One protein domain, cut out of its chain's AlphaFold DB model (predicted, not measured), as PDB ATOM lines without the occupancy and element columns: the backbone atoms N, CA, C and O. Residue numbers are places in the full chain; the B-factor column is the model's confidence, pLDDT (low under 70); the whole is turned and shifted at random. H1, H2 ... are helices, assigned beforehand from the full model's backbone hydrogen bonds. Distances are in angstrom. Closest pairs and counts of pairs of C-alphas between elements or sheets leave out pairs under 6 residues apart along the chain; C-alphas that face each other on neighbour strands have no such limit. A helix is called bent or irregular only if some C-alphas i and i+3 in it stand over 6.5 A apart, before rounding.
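What this domain is: This is residues 121 to 151 and 252 to 336 of the 405 residues of an uncharacterized protein of Chryseobacterium cheonjiense (UniProt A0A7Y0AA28). What does the model look like? H3, the longest helix by residues with 18, meets H4 at a corner, and both steeply cross the kinked helix H1; H5 folds back from H4 as a hairpin, and short H2 packs on H3. What is it made of? The printed part has 116 residues with five named helices, H1 to H5 in chain order, and no named strand: all helix, mostly crossed. How large is it? It is compact and rounded, with a radius of gyration of the C-alphas of 13.7 A and spans of 40 by 31 by 27 A.

How they stand to each other: What touches H3, residues 268 to 285? With 275 to 279 alone it touches H1, residues 121 to 137, at a steep tilt of 62 degrees, the same way; the closest C-alphas, of Asn 275 and Val 132, are 4.9 A apart. It touches H2, residues 252 to 255, closest at the C-alphas of Ala 276 and Leu 254, 6.0 A. It touches H4, residues 288 to 304, only at the corner, closest at the C-alphas of Leu 282 and Leu 291, 5.7 A. What else touches H4? H5, residues 313 to 325, forms a helical hairpin with it, at a steep tilt of 44 degrees; the closest C-alphas, of Phe 295 and Pro 313, are 5.0 A apart. How are the backbones? Every O i to N i+4 pair is within hydrogen-bond range in H3, H4 and H5, and 10 of 13 in H1; H2 is too short for one.

Where its parts are: How long are the helices? H3 measures 24.3 A, H4 24.8 A, H1 23.2 A, H5 18.4 A and H2 5.3 A. Where are the anchors? C-alpha 121 begins H1 at (180.939, 153.799, 143.622), and C-alpha 325 ends H5 at (187.944, 176.150, 169.997). Is H1 straight? It has a kink of 36 degrees near residue 131 and is irregular, with C-alphas 132 and 135 7.5 A apart.

The domain as a whole: Is anything cut? Residues 152 to 251 are not printed, and C-alphas 151 and 252 are 8.3 A apart. Which link is long? H2 to H3, 12 residues. Where is confidence low? Residues 146, 327 to 328 and 330 to 332 are under 70.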
ATOM      1  N   LYS A 121     181.592 153.455 142.354       94.19
ATOM      2  CA  LYS A 121     180.939 153.799 143.622       94.19
ATOM      3  C   LYS A 121     181.946 153.987 144.760       94.19
ATOM      4  O   LYS A 121     181.822 154.942 145.525       94.19
ATOM      5  N   ASP A 122     182.933 153.103 144.859       94.75
ATOM      6  CA  ASP A 122     183.931 153.133 145.928       94.75
ATOM      7  C   ASP A 122     184.978 154.220 145.672       94.75
ATOM      8  O   ASP A 122     185.350 154.930 146.601       94.75
ATOM      9  N   LEU A 123     185.377 154.437 144.413       94.88
ATOM     10  CA  LEU A 123     186.197 155.594 144.036       94.88
ATOM     11  C   LEU A 123     185.497 156.913 144.392       94.88
ATOM     12  O   LEU A 123     186.112 157.816 144.955       94.88
ATOM     13  N   ASN A 124     184.205 157.033 144.092       94.69
ATOM     14  CA  ASN A 124     183.436 158.229 144.420       94.69
ATOM     15  C   ASN A 124     183.286 158.403 145.938       94.69
ATOM     16  O   ASN A 124     183.359 159.530 146.416       94.69
ATOM     17  N   LYS A 125     183.165 157.313 146.707       95.56
ATOM     18  CA  LYS A 125     183.190 157.362 148.176       95.56
ATOM     19  C   LYS A 125     184.532 157.882 148.705       95.56
ATOM     20  O   LYS A 125     184.531 158.764 149.561       95.56
ATOM     21  N   ASP A 126     185.648 157.388 148.169       96.38
ATOM     22  CA  ASP A 126     186.995 157.852 148.526       96.38
ATOM     23  C   ASP A 126     187.170 159.350 148.217       96.38
ATOM     24  O   ASP A 126     187.686 160.109 149.037       96.38
ATOM     25  N   LYS A 127     186.687 159.799 147.051       95.94
ATOM     26  CA  LYS A 127     186.714 161.211 146.644       95.94
ATOM     27  C   LYS A 127     185.858 162.092 147.542       95.94
ATOM     28  O   LYS A 127     186.310 163.160 147.932       95.94
ATOM     29  N   THR A 128     184.653 161.654 147.896       96.00
ATOM     30  CA  THR A 128     183.792 162.386 148.834       96.00
ATOM     31  C   THR A 128     184.468 162.534 150.192       96.00
ATOM     32  O   THR A 128     184.498 163.639 150.723       96.00
ATOM     33  N   LEU A 129     185.068 161.462 150.726       97.50
ATOM     34  CA  LEU A 129     185.826 161.526 151.977       97.50
ATOM     35  C   LEU A 129     186.961 162.553 151.886       97.50
ATOM     36  O   LEU A 129     187.068 163.422 152.748       97.50
ATOM     37  N   LEU A 130     187.769 162.498 150.822       97.12
ATOM     38  CA  LEU A 130     188.845 163.465 150.607       97.12
ATOM     39  C   LEU A 130     188.318 164.891 150.471       97.12
ATOM     40  O   LEU A 130     188.872 165.778 151.097       97.12
ATOM     41  N   ASN A 131     187.246 165.126 149.715       95.75
ATOM     42  CA  ASN A 131     186.685 166.466 149.535       95.75
ATOM     43  C   ASN A 131     186.122 167.051 150.841       95.75
ATOM     44  O   ASN A 131     186.250 168.252 151.077       95.75
ATOM     45  N   VAL A 132     185.516 166.218 151.696       95.31
ATOM     46  CA  VAL A 132     185.057 166.631 153.031       95.31
ATOM     47  C   VAL A 132     186.252 166.970 153.915       95.31
ATOM     48  O   VAL A 132     186.251 168.026 154.536       95.31
ATOM     49  N   LEU A 133     187.275 166.114 153.954       96.50
ATOM     50  CA  LEU A 133     188.408 166.269 154.868       96.50
ATOM     51  C   LEU A 133     189.510 167.199 154.354       96.50
ATOM     52  O   LEU A 133     190.396 167.551 155.124       96.50
ATOM     53  N   TYR A 134     189.470 167.608 153.083       94.06
ATOM     54  CA  TYR A 134     190.548 168.358 152.439       94.06
ATOM     55  C   TYR A 134     191.008 169.600 153.214       94.06
ATOM     56  O   TYR A 134     192.222 169.792 153.313       94.06
ATOM     57  N   PRO A 135     190.109 170.394 153.833       91.38
ATOM     58  CA  PRO A 135     190.521 171.546 154.626       91.38
ATOM     59  C   PRO A 135     191.444 171.186 155.786       91.38
ATOM     60  O   PRO A 135     192.316 171.973 156.096       91.38
ATOM     61  N   PHE A 136     191.339 169.988 156.362       92.75
ATOM     62  CA  PHE A 136     192.199 169.545 157.464       92.75
ATOM     63  C   PHE A 136     193.581 169.049 156.998       92.75
ATOM     64  O   PHE A 136     194.421 168.683 157.820       92.75
ATOM     65  N   LEU A 137     193.821 168.969 155.682       92.88
ATOM     66  CA  LEU A 137     194.993 168.321 155.072       92.88
ATOM     67  C   LEU A 137     195.964 169.307 154.400       92.88
ATOM     68  O   LEU A 137     197.006 168.897 153.863       92.88
ATOM     69  N   TYR A 138     195.657 170.605 154.429       88.25
ATOM     70  CA  TYR A 138     196.561 171.643 153.939       88.25
ATOM     71  C   TYR A 138     197.814 171.754 154.806       88.25
ATOM     72  O   TYR A 138     197.810 171.413 155.985       88.25
ATOM     73  N   ASN A 139     198.911 172.219 154.210       82.94
ATOM     74  CA  ASN A 139     200.106 172.546 154.984       82.94
ATOM     75  C   ASN A 139     199.772 173.677 155.975       82.94
ATOM     76  O   ASN A 139     198.983 174.554 155.629       82.94
ATOM     77  N   TYR A 140     200.373 173.684 157.167       74.56
ATOM     78  CA  TYR A 140     200.073 174.667 158.214       74.56
ATOM     79  C   TYR A 140     200.234 176.122 157.726       74.56
ATOM     80  O   TYR A 140     199.431 176.988 158.050       74.56
ATOM     81  N   THR A 141     201.200 176.378 156.838       75.12
ATOM     82  CA  THR A 141     201.427 177.694 156.206       75.12
ATOM     83  C   THR A 141     200.320 178.140 155.250       75.12
ATOM     84  O   THR A 141     200.296 179.288 154.828       75.12
ATOM     85  N   SER A 142     199.429 177.235 154.844       80.19
ATOM     86  CA  SER A 142     198.372 177.516 153.869       80.19
ATOM     87  C   SER A 142     197.080 178.021 154.514       80.19
ATOM     88  O   SER A 142     196.216 178.505 153.786       80.19
ATOM     89  N   TYR A 143     196.939 177.924 155.840       77.38
ATOM     90  CA  TYR A 143     195.736 178.363 156.557       77.38
ATOM     91  C   TYR A 143     195.584 179.886 156.631       77.38
ATOM     92  O   TYR A 143     194.489 180.362 156.858       77.38
ATOM     93  N   SER A 144     196.631 180.661 156.349       73.56
ATOM     94  CA  SER A 144     196.567 182.130 156.283       73.56
ATOM     95  C   SER A 144     196.255 182.680 154.882       73.56
ATOM     96  O   SER A 144     196.499 183.849 154.602       73.56
ATOM     97  N   SER A 145     195.801 181.832 153.953       73.81
ATOM     98  CA  SER A 145     195.611 182.204 152.549       73.81
ATOM     99  C   SER A 145     194.153 182.520 152.227       73.81
ATOM    100  O   SER A 145     193.358 181.593 152.055       73.81
ATOM    101  N   ASP A 146     193.862 183.793 151.947       69.31
ATOM    102  CA  ASP A 146     192.550 184.277 151.467       69.31
ATOM    103  C   ASP A 146     192.089 183.603 150.157       69.31
ATOM    104  O   ASP A 146     190.925 183.650 149.753       69.31
ATOM    105  N   LYS A 147     193.023 182.969 149.430       72.06
ATOM    106  CA  LYS A 147     192.717 182.201 148.211       72.06
ATOM    107  C   LYS A 147     192.125 180.826 148.516       72.06
ATOM    108  O   LYS A 147     191.421 180.276 147.669       72.06
ATOM    109  N   LEU A 148     192.477 180.237 149.657       74.12
ATOM    110  CA  LEU A 148     192.048 178.896 150.066       74.12
ATOM    111  C   LEU A 148     190.899 178.962 151.074       74.12
ATOM    112  O   LEU A 148     190.006 178.115 151.022       74.12
ATOM    113  N   PHE A 149     190.927 179.956 151.953       78.44
ATOM    114  CA  PHE A 149     189.976 180.171 153.032       78.44
ATOM    115  C   PHE A 149     189.399 181.575 152.855       78.44
ATOM    116  O   PHE A 149     190.147 182.543 152.803       78.44
ATOM    117  N   ASN A 150     188.100 181.656 152.577       76.56
ATOM    118  CA  ASN A 150     187.392 182.912 152.354       76.56
ATOM    119  C   ASN A 150     186.005 182.847 153.033       76.56
ATOM    120  O   ASN A 150     185.267 181.882 152.772       76.56
ATOM    121  N   PRO A 151     185.622 183.874 153.812       75.69
ATOM    122  CA  PRO A 151     184.336 183.948 154.501       75.69
ATOM    123  C   PRO A 151     183.084 183.842 153.614       75.69
ATOM    124  O   PRO A 151     182.071 183.303 154.046       75.69
ATOM    125  N   ILE A 252     187.843 178.230 160.550       81.12
ATOM    126  CA  ILE A 252     188.383 178.423 159.190       81.12
ATOM    127  C   ILE A 252     188.149 177.235 158.245       81.12
ATOM    128  O   ILE A 252     188.043 177.383 157.031       81.12
ATOM    129  N   PHE A 253     188.030 176.007 158.762       86.50
ATOM    130  CA  PHE A 253     187.809 174.822 157.928       86.50
ATOM    131  C   PHE A 253     186.484 174.858 157.150       86.50
ATOM    132  O   PHE A 253     186.318 174.126 156.165       86.50
ATOM    133  N   LEU A 254     185.533 175.694 157.575       84.81
ATOM    134  CA  LEU A 254     184.271 175.918 156.875       84.81
ATOM    135  C   LEU A 254     184.404 176.891 155.696       84.81
ATOM    136  O   LEU A 254     183.604 176.811 154.767       84.81
ATOM    137  N   GLU A 255     185.465 177.693 155.658       82.00
ATOM    138  CA  GLU A 255     185.735 178.703 154.630       82.00
ATOM    139  C   GLU A 255     186.317 178.138 153.328       82.00
ATOM    140  O   GLU A 255     186.575 178.874 152.375       82.00
ATOM    141  N   ASN A 256     186.565 176.831 153.248       84.44
ATOM    142  CA  ASN A 256     187.207 176.228 152.084       84.44
ATOM    143  C   ASN A 256     186.192 175.604 151.112       84.44
ATOM    144  O   ASN A 256     185.574 174.578 151.403       84.44
ATOM    145  N   LYS A 257     186.070 176.153 149.898       83.31
ATOM    146  CA  LYS A 257     185.223 175.586 148.825       83.31
ATOM    147  C   LYS A 257     185.947 174.636 147.868       83.31
ATOM    148  O   LYS A 257     185.380 174.223 146.856       83.31
ATOM    149  N   ILE A 258     187.216 174.328 148.113       88.56
ATOM    150  CA  ILE A 258     188.018 173.581 147.146       88.56
ATOM    151  C   ILE A 258     187.692 172.096 147.266       88.56
ATOM    152  O   ILE A 258     187.731 171.505 148.344       88.56
ATOM    153  N   LEU A 259     187.375 171.484 146.129       91.31
ATOM    154  CA  LEU A 259     187.264 170.039 146.012       91.31
ATOM    155  C   LEU A 259     188.650 169.483 145.698       91.31
ATOM    156  O   LEU A 259     189.307 169.944 144.768       91.31
ATOM    157  N   TYR A 260     189.072 168.465 146.442       93.88
ATOM    158  CA  TYR A 260     190.287 167.726 146.124       93.88
ATOM    159  C   TYR A 260     190.181 167.060 144.742       93.88
ATOM    160  O   TYR A 260     191.092 167.146 143.921       93.88
ATOM    161  N   SER A 261     189.053 166.393 144.480       93.44
ATOM    162  CA  SER A 261     188.754 165.731 143.209       93.44
ATOM    163  C   SER A 261     187.229 165.617 143.021       93.44
ATOM    164  O   SER A 261     186.562 164.932 143.806       93.44
ATOM    165  N   PRO A 262     186.633 166.272 142.007       92.38
ATOM    166  CA  PRO A 262     185.179 166.363 141.861       92.38
ATOM    167  C   PRO A 262     184.563 165.021 141.458       92.38
ATOM    168  O   PRO A 262     184.956 164.414 140.463       92.38
ATOM    169  N   VAL A 263     183.568 164.542 142.201       93.12
ATOM    170  CA  VAL A 263     182.796 163.329 141.878       93.12
ATOM    171  C   VAL A 263     182.089 163.499 140.530       93.12
ATOM    172  O   VAL A 263     181.503 164.546 140.256       93.12
ATOM    173  N   HIS A 264     182.160 162.477 139.671       85.25
ATOM    174  CA  HIS A 264     181.527 162.527 138.352       85.25
ATOM    175  C   HIS A 264     179.998 162.550 138.473       85.25
ATOM    176  O   HIS A 264     179.426 161.955 139.384       85.25
ATOM    177  N   ASN A 265     179.338 163.220 137.525       86.12
ATOM    178  CA  ASN A 265     177.876 163.346 137.436       86.12
ATOM    179  C   ASN A 265     177.197 164.095 138.601       86.12
ATOM    180  O   ASN A 265     175.971 164.081 138.694       86.12
ATOM    181  N   VAL A 266     177.957 164.784 139.458       88.25
ATOM    182  CA  VAL A 266     177.425 165.696 140.483       88.25
ATOM    183  C   VAL A 266     178.010 167.083 140.240       88.25
ATOM    184  O   VAL A 266     179.213 167.211 140.029       88.25
ATOM    185  N   SER A 267     177.182 168.131 140.266       89.00
ATOM    186  CA  SER A 267     177.683 169.496 140.061       89.00
ATOM    187  C   SER A 267     178.678 169.889 141.160       89.00
ATOM    188  O   SER A 267     178.504 169.505 142.319       89.00
ATOM    189  N   GLU A 268     179.712 170.659 140.812       86.75
ATOM    190  CA  GLU A 268     180.711 171.116 141.787       86.75
ATOM    191  C   GLU A 268     180.063 171.924 142.916       86.75
ATOM    192  O   GLU A 268     180.337 171.653 144.080       86.75
ATOM    193  N   ALA A 269     179.117 172.813 142.594       80.75
ATOM    194  CA  ALA A 269     178.384 173.605 143.583       80.75
ATOM    195  C   ALA A 269     177.615 172.728 144.588       80.75
ATOM    196  O   ALA A 269     177.656 172.964 145.794       80.75
ATOM    197  N   THR A 270     176.951 171.667 144.112       83.06
ATOM    198  CA  THR A 270     176.263 170.712 144.994       83.06
ATOM    199  C   THR A 270     177.248 169.999 145.916       83.06
ATOM    200  O   THR A 270     176.970 169.853 147.105       83.06
ATOM    201  N   GLN A 271     178.397 169.570 145.390       88.81
ATOM    202  CA  GLN A 271     179.425 168.898 146.188       88.81
ATOM    203  C   GLN A 271     180.016 169.839 147.236       88.81
ATOM    204  O   GLN A 271     180.124 169.462 148.397       88.81
ATOM    205  N   GLN A 272     180.355 171.069 146.851       85.94
ATOM    206  CA  GLN A 272     180.883 172.096 147.751       85.94
ATOM    207  C   GLN A 272     179.933 172.350 148.921       85.94
ATOM    208  O   GLN A 272     180.349 172.259 150.075       85.94
ATOM    209  N   TYR A 273     178.646 172.556 148.627       80.50
ATOM    210  CA  TYR A 273     177.614 172.734 149.643       80.50
ATOM    211  C   TYR A 273     177.500 171.520 150.576       80.50
ATOM    212  O   TYR A 273     177.549 171.656 151.798       80.50
ATOM    213  N   GLN A 274     177.389 170.309 150.020       85.88
ATOM    214  CA  GLN A 274     177.267 169.084 150.818       85.88
ATOM    215  C   GLN A 274     178.498 168.837 151.698       85.88
ATOM    216  O   GLN A 274     178.355 168.402 152.844       85.88
ATOM    217  N   ASN A 275     179.695 169.139 151.195       89.50
ATOM    218  CA  ASN A 275     180.936 168.998 151.946       89.50
ATOM    219  C   ASN A 275     181.010 170.013 153.086       89.50
ATOM    220  O   ASN A 275     181.348 169.625 154.201       89.50
ATOM    221  N   ALA A 276     180.628 171.270 152.842       84.06
ATOM    222  CA  ALA A 276     180.550 172.298 153.877       84.06
ATOM    223  C   ALA A 276     179.550 171.912 154.980       84.06
ATOM    224  O   ALA A 276     179.909 171.902 156.154       84.06
ATOM    225  N   VAL A 277     178.342 171.465 154.614       82.62
ATOM    226  CA  VAL A 277     177.340 170.963 155.574       82.62
ATOM    227  C   VAL A 277     177.865 169.761 156.363       82.62
ATOM    228  O   VAL A 277     177.604 169.636 157.559       82.62
ATOM    229  N   THR A 278     178.586 168.849 155.712       90.00
ATOM    230  CA  THR A 278     179.143 167.664 156.377       90.00
ATOM    231  C   THR A 278     180.243 168.050 157.359       90.00
ATOM    232  O   THR A 278     180.205 167.596 158.499       90.00
ATOM    233  N   ARG A 279     181.171 168.933 156.965       90.69
ATOM    234  CA  ARG A 279     182.201 169.474 157.864       90.69
ATOM    235  C   ARG A 279     181.587 170.199 159.052       90.69
ATOM    236  O   ARG A 279     181.977 169.916 160.175       90.69
ATOM    237  N   TYR A 280     180.584 171.047 158.822       86.31
ATOM    238  CA  TYR A 280     179.861 171.724 159.898       86.31
ATOM    239  C   TYR A 280     179.304 170.716 160.906       86.31
ATOM    240  O   TYR A 280     179.500 170.848 162.109       86.31
ATOM    241  N   LYS A 281     178.658 169.649 160.424       86.50
ATOM    242  CA  LYS A 281     178.128 168.619 161.320       86.50
ATOM    243  C   LYS A 281     179.232 167.892 162.090       86.50
ATOM    244  O   LYS A 281     179.049 167.665 163.276       86.50
ATOM    245  N   LEU A 282     180.347 167.557 161.441       91.62
ATOM    246  CA  LEU A 282     181.497 166.913 162.089       91.62
ATOM    247  C   LEU A 282     182.143 167.795 163.164       91.62
ATOM    248  O   LEU A 282     182.635 167.263 164.149       91.62
ATOM    249  N   LEU A 283     182.143 169.116 162.968       88.88
ATOM    250  CA  LEU A 283     182.771 170.071 163.878       88.88
ATOM    251  C   LEU A 283     181.845 170.515 165.022       88.88
ATOM    252  O   LEU A 283     182.335 170.730 166.123       88.88
ATOM    253  N   TYR A 284     180.535 170.650 164.785       85.25
ATOM    254  CA  TYR A 284     179.621 171.325 165.726       85.25
ATOM    255  C   TYR A 284     178.397 170.513 166.151       85.25
ATOM    256  O   TYR A 284     177.750 170.859 167.134       85.25
ATOM    257  N   LYS A 285     178.009 169.473 165.400       83.50
ATOM    258  CA  LYS A 285     176.737 168.762 165.637       83.50
ATOM    259  C   LYS A 285     176.911 167.333 166.129       83.50
ATOM    260  O   LYS A 285     176.059 166.837 166.859       83.50
ATOM    261  N   TYR A 286     177.919 166.643 165.625       89.50
ATOM    262  CA  TYR A 286     178.174 165.242 165.917       89.50
ATOM    263  C   TYR A 286     179.193 165.101 167.040       89.50
ATOM    264  O   TYR A 286     179.985 166.007 167.285       89.50
ATOM    265  N   ASP A 287     179.185 163.936 167.685       89.69
ATOM    266  CA  ASP A 287     180.196 163.588 168.676       89.69
ATOM    267  C   ASP A 287     181.592 163.580 168.041       89.69
ATOM    268  O   ASP A 287     181.750 163.189 166.876       89.69
ATOM    269  N   HIS A 288     182.602 163.948 168.832       87.94
ATOM    270  CA  HIS A 288     184.018 163.999 168.438       87.94
ATOM    271  C   HIS A 288     184.493 162.721 167.720       87.94
ATOM    272  O   HIS A 288     185.204 162.780 166.709       87.94
ATOM    273  N   ASP A 289     184.000 161.558 168.161       92.19
ATOM    274  CA  ASP A 289     184.294 160.250 167.566       92.19
ATOM    275  C   ASP A 289     183.940 160.158 166.070       92.19
ATOM    276  O   ASP A 289     184.552 159.388 165.326       92.19
ATOM    277  N   SER A 290     182.996 160.968 165.584       95.00
ATOM    278  CA  SER A 290     182.609 161.003 164.166       95.00
ATOM    279  C   SER A 290     183.727 161.548 163.274       95.00
ATOM    280  O   SER A 290     183.967 161.033 162.173       95.00
ATOM    281  N   LEU A 291     184.437 162.581 163.741       95.50
ATOM    282  CA  LEU A 291     185.588 163.131 163.033       95.50
ATOM    283  C   LEU A 291     186.785 162.177 163.131       95.50
ATOM    284  O   LEU A 291     187.418 161.889 162.113       95.50
ATOM    285  N   LEU A 292     187.025 161.600 164.314       97.50
ATOM    286  CA  LEU A 292     188.052 160.575 164.510       97.50
ATOM    287  C   LEU A 292     187.866 159.395 163.544       97.50
ATOM    288  O   LEU A 292     188.810 158.985 162.866       97.50
ATOM    289  N   HIS A 293     186.643 158.876 163.433       97.56
ATOM    290  CA  HIS A 293     186.308 157.792 162.514       97.56
ATOM    291  C   HIS A 293     186.538 158.188 161.046       97.56
ATOM    292  O   HIS A 293     187.036 157.395 160.243       97.56
ATOM    293  N   SER A 294     186.259 159.445 160.690       97.69
ATOM    294  CA  SER A 294     186.559 159.970 159.353       97.69
ATOM    295  C   SER A 294     188.070 159.995 159.075       97.69
ATOM    296  O   SER A 294     188.499 159.597 157.990       97.69
ATOM    297  N   PHE A 295     188.900 160.361 160.055       97.94
ATOM    298  CA  PHE A 295     190.359 160.291 159.922       97.94
ATOM    299  C   PHE A 295     190.908 158.859 159.913       97.94
ATOM    300  O   PHE A 295     191.874 158.581 159.207       97.94
ATOM    301  N   GLN A 296     190.279 157.913 160.612       97.75
ATOM    302  CA  GLN A 296     190.623 156.488 160.499       97.75
ATOM    303  C   GLN A 296     190.318 155.940 159.096       97.75
ATOM    304  O   GLN A 296     191.097 155.169 158.524       97.75
ATOM    305  N   HIS A 297     189.206 156.370 158.497       97.75
ATOM    306  CA  HIS A 297     188.912 156.069 157.100       97.75
ATOM    307  C   HIS A 297     189.916 156.710 156.141       97.75
ATOM    308  O   HIS A 297     190.298 156.067 155.162       97.75
ATOM    309  N   LEU A 298     190.384 157.927 156.426       97.75
ATOM    310  CA  LEU A 298     191.440 158.569 155.646       97.75
ATOM    311  C   LEU A 298     192.758 157.783 155.713       97.75
ATOM    312  O   LEU A 298     193.377 157.548 154.679       97.75
ATOM    313  N   ASP A 299     193.161 157.312 156.894       96.81
ATOM    314  CA  ASP A 299     194.348 156.460 157.052       96.81
ATOM    315  C   ASP A 299     194.211 155.140 156.267       96.81
ATOM    316  O   ASP A 299     195.128 154.703 155.564       96.81
ATOM    317  N   THR A 300     193.019 154.537 156.287       96.69
ATOM    318  CA  THR A 300     192.711 153.353 155.467       96.69
ATOM    319  C   THR A 300     192.817 153.659 153.969       96.69
ATOM    320  O   THR A 300     193.344 152.846 153.204       96.69
ATOM    321  N   LEU A 301     192.360 154.838 153.539       97.19
ATOM    322  CA  LEU A 301     192.494 155.315 152.163       97.19
ATOM    323  C   LEU A 301     193.972 155.478 151.789       97.19
ATOM    324  O   LEU A 301     194.395 154.971 150.749       97.19
ATOM    325  N   PHE A 302     194.789 156.111 152.629       97.12
ATOM    326  CA  PHE A 302     196.222 156.251 152.364       97.12
ATOM    327  C   PHE A 302     196.916 154.898 152.212       97.12
ATOM    328  O   PHE A 302     197.654 154.709 151.246       97.12
ATOM    329  N   LYS A 303     196.590 153.911 153.052       95.69
ATOM    330  CA  LYS A 303     197.083 152.531 152.899       95.69
ATOM    331  C   LYS A 303     196.632 151.896 151.580       95.69
ATOM    332  O   LYS A 303     197.457 151.338 150.860       95.69
ATOM    333  N   LYS A 304     195.351 152.034 151.219       95.25
ATOM    334  CA  LYS A 304     194.776 151.521 149.958       95.25
ATOM    335  C   LYS A 304     195.502 152.056 148.718       95.25
ATOM    336  O   LYS A 304     195.750 151.296 147.782       95.25
ATOM    337  N   TYR A 305     195.860 153.340 148.713       95.50
ATOM    338  CA  TYR A 305     196.580 153.992 147.608       95.50
ATOM    339  C   TYR A 305     198.109 154.022 147.795       95.50
ATOM    340  O   TYR A 305     198.808 154.624 146.979       95.50
ATOM    341  N   ASN A 306     198.635 153.349 148.825       95.94
ATOM    342  CA  ASN A 306     200.061 153.283 149.157       95.94
ATOM    343  C   ASN A 306     200.726 154.673 149.286       95.94
ATOM    344  O   ASN A 306     201.798 154.945 148.727       95.94
ATOM    345  N   ILE A 307     200.043 155.571 149.993       96.94
ATOM    346  CA  ILE A 307     200.497 156.922 150.314       96.94
ATOM    347  C   ILE A 307     201.242 156.874 151.640       96.94
ATOM    348  O   ILE A 307     200.728 156.359 152.630       96.94
ATOM    349  N   GLU A 308     202.458 157.409 151.646       96.00
ATOM    350  CA  GLU A 308     203.229 157.539 152.873       96.00
ATOM    351  C   GLU A 308     202.605 158.630 153.745       96.00
ATOM    352  O   GLU A 308     202.310 159.729 153.270       96.00
ATOM    353  N   THR A 309     202.360 158.305 155.009       95.81
ATOM    354  CA  THR A 309     201.658 159.170 155.952       95.81
ATOM    355  C   THR A 309     202.250 159.011 157.343       95.81
ATOM    356  O   THR A 309     202.562 157.903 157.775       95.81
ATOM    357  N   GLN A 310     202.389 160.131 158.043       94.88
ATOM    358  CA  GLN A 310     202.705 160.203 159.470       94.88
ATOM    359  C   GLN A 310     201.479 160.650 160.282       94.88
ATOM    360  O   GLN A 310     201.577 160.875 161.487       94.88
ATOM    361  N   ILE A 311     200.315 160.789 159.631       94.44
ATOM    362  CA  ILE A 311     199.069 161.168 160.291       94.44
ATOM    363  C   ILE A 311     198.669 160.089 161.292       94.44
ATOM    364  O   ILE A 311     198.456 158.931 160.935       94.44
ATOM    365  N   ILE A 312     198.481 160.508 162.539       96.06
ATOM    366  CA  ILE A 312     197.845 159.707 163.580       96.06
ATOM    367  C   ILE A 312     196.424 160.264 163.751       96.06
ATOM    368  O   ILE A 312     196.297 161.391 164.233       96.06
ATOM    369  N   PRO A 313     195.355 159.518 163.399       96.69
ATOM    370  CA  PRO A 313     193.979 160.034 163.387       96.69
ATOM    371  C   PRO A 313     193.546 160.750 164.671       96.69
ATOM    372  O   PRO A 313     192.917 161.798 164.605       96.69
ATOM    373  N   LYS A 314     193.937 160.217 165.835       96.69
ATOM    374  CA  LYS A 314     193.632 160.799 167.150       96.69
ATOM    375  C   LYS A 314     194.326 162.142 167.389       96.69
ATOM    376  O   LYS A 314     193.741 163.044 167.967       96.69
ATOM    377  N   ASN A 315     195.571 162.274 166.942       95.00
ATOM    378  CA  ASN A 315     196.323 163.517 167.084       95.00
ATOM    379  C   ASN A 315     195.758 164.600 166.162       95.00
ATOM    380  O   ASN A 315     195.631 165.742 166.579       95.00
ATOM    381  N   LEU A 316     195.389 164.224 164.934       94.50
ATOM    382  CA  LEU A 316     194.789 165.144 163.974       94.50
ATOM    383  C   LEU A 316     193.399 165.620 164.422       94.50
ATOM    384  O   LEU A 316     193.089 166.795 164.276       94.50
ATOM    385  N   GLU A 317     192.576 164.730 164.983       95.62
ATOM    386  CA  GLU A 317     191.286 165.098 165.585       95.62
ATOM    387  C   GLU A 317     191.461 166.117 166.710       95.62
ATOM    388  O   GLU A 317     190.836 167.176 166.665       95.62
ATOM    389  N   HIS A 318     192.379 165.851 167.637       93.50
ATOM    390  CA  HIS A 318     192.706 166.781 168.709       93.50
ATOM    391  C   HIS A 318     193.156 168.149 168.173       93.50
ATOM    392  O   HIS A 318     192.681 169.173 168.653       93.50
ATOM    393  N   ASP A 319     194.039 168.187 167.170       91.25
ATOM    394  CA  ASP A 319     194.528 169.445 166.585       91.25
ATOM    395  C   ASP A 319     193.394 170.241 165.916       91.25
ATOM    396  O   ASP A 319     193.328 171.462 166.047       91.25
ATOM    397  N   VAL A 320     192.476 169.555 165.225       92.00
ATOM    398  CA  VAL A 320     191.326 170.190 164.563       92.00
ATOM    399  C   VAL A 320     190.356 170.790 165.576       92.00
ATOM    400  O   VAL A 320     189.903 171.914 165.371       92.00
ATOM    401  N   PHE A 321     190.046 170.084 166.663       91.69
ATOM    402  CA  PHE A 321     189.159 170.621 167.695       91.69
ATOM    403  C   PHE A 321     189.821 171.695 168.547       91.69
ATOM    404  O   PHE A 321     189.174 172.692 168.846       91.69
ATOM    405  N   TYR A 322     191.116 171.558 168.843       89.75
ATOM    406  CA  TYR A 322     191.876 172.643 169.454       89.75
ATOM    407  C   TYR A 322     191.750 173.915 168.612       89.75
ATOM    408  O   TYR A 322     191.419 174.966 169.145       89.75
ATOM    409  N   PHE A 323     191.926 173.811 167.291       84.56
ATOM    410  CA  PHE A 323     191.804 174.959 166.398       84.56
ATOM    411  C   PHE A 323     190.369 175.493 166.267       84.56
ATOM    412  O   PHE A 323     190.180 176.702 166.183       84.56
ATOM    413  N   ARG A 324     189.352 174.619 166.273       85.88
ATOM    414  CA  ARG A 324     187.939 175.035 166.328       85.88
ATOM    415  C   ARG A 324     187.682 175.911 167.555       85.88
ATOM    416  O   ARG A 324     187.030 176.937 167.422       85.88
ATOM    417  N   ASP A 325     188.207 175.503 168.707       85.19
ATOM    418  CA  ASP A 325     187.944 176.150 169.997       85.19
ATOM    419  C   ASP A 325     188.856 177.365 170.263       85.19
ATOM    420  O   ASP A 325     188.552 178.180 171.128       85.19
ATOM    421  N   HIS A 326     189.958 177.505 169.513       80.81
ATOM    422  CA  HIS A 326     190.970 178.561 169.674       80.81
ATOM    423  C   HIS A 326     191.289 179.242 168.332       80.81
ATOM    424  O   HIS A 326     192.452 179.448 167.982       80.81
ATOM    425  N   SER A 327     190.256 179.599 167.562       68.25
ATOM    426  CA  SER A 327     190.366 180.133 166.190       68.25
ATOM    427  C   SER A 327     191.247 181.387 166.052       68.25
ATOM    428  O   SER A 327     191.783 181.652 164.977       68.25
ATOM    429  N   ARG A 328     191.436 182.142 167.143       65.38
ATOM    430  CA  ARG A 328     192.246 183.372 167.203       65.38
ATOM    431  C   ARG A 328     193.709 183.152 167.597       65.38
ATOM    432  O   ARG A 328     194.494 184.099 167.557       65.38
ATOM    433  N   GLU A 329     194.090 181.940 167.998       70.19
ATOM    434  CA  GLU A 329     195.474 181.639 168.359       70.19
ATOM    435  C   GLU A 329     196.301 181.278 167.114       70.19
ATOM    436  O   GLU A 329     195.853 180.491 166.273       70.19
ATOM    437  N   PRO A 330     197.530 181.814 166.970       62.88
ATOM    438  CA  PRO A 330     198.411 181.428 165.880       62.88
ATOM    439  C   PRO A 330     198.725 179.935 165.979       62.88
ATOM    440  O   PRO A 330     199.298 179.444 166.953       62.88
ATOM    441  N   LEU A 331     198.336 179.209 164.937       63.31
ATOM    442  CA  LEU A 331     198.499 177.771 164.858       63.31
ATOM    443  C   LEU A 331     199.988 177.412 164.728       63.31
ATOM    444  O   LEU A 331     200.605 177.690 163.701       63.31
ATOM    445  N   ASN A 332     200.556 176.759 165.746       65.25
ATOM    446  CA  ASN A 332     201.936 176.268 165.669       65.25
ATOM    447  C   ASN A 332     202.074 175.149 164.617       65.25
ATOM    448  O   ASN A 332     203.004 175.196 163.816       65.25
ATOM    449  N   GLU A 333     201.154 174.170 164.583       75.31
ATOM    450  CA  GLU A 333     201.097 173.121 163.549       75.31
ATOM    451  C   GLU A 333     199.785 172.301 163.623       75.31
ATOM    452  O   GLU A 333     199.269 172.063 164.712       75.31
ATOM    453  N   ILE A 334     199.276 171.808 162.482       87.31
ATOM    454  CA  ILE A 334     198.324 170.679 162.413       87.31
ATOM    455  C   ILE A 334     199.103 169.461 161.925       87.31
ATOM    456  O   ILE A 334     199.683 169.498 160.836       87.31
ATOM    457  N   ARG A 335     199.100 168.362 162.690       90.50
ATOM    458  CA  ARG A 335     199.922 167.169 162.414       90.50
ATOM    459  C   ARG A 335     199.337 166.313 161.285       90.50
ATOM    460  O   ARG A 335     198.825 165.213 161.502       90.50
ATOM    461  N   ASN A 336     199.435 166.818 160.055       92.19
ATOM    462  CA  ASN A 336     198.883 166.211 158.844       92.19
ATOM    463  C   ASN A 336     199.948 165.891 157.772       92.19
ATOM    464  O   ASN A 336     199.732 166.087 156.576       92.19
TER     465      ASN A 336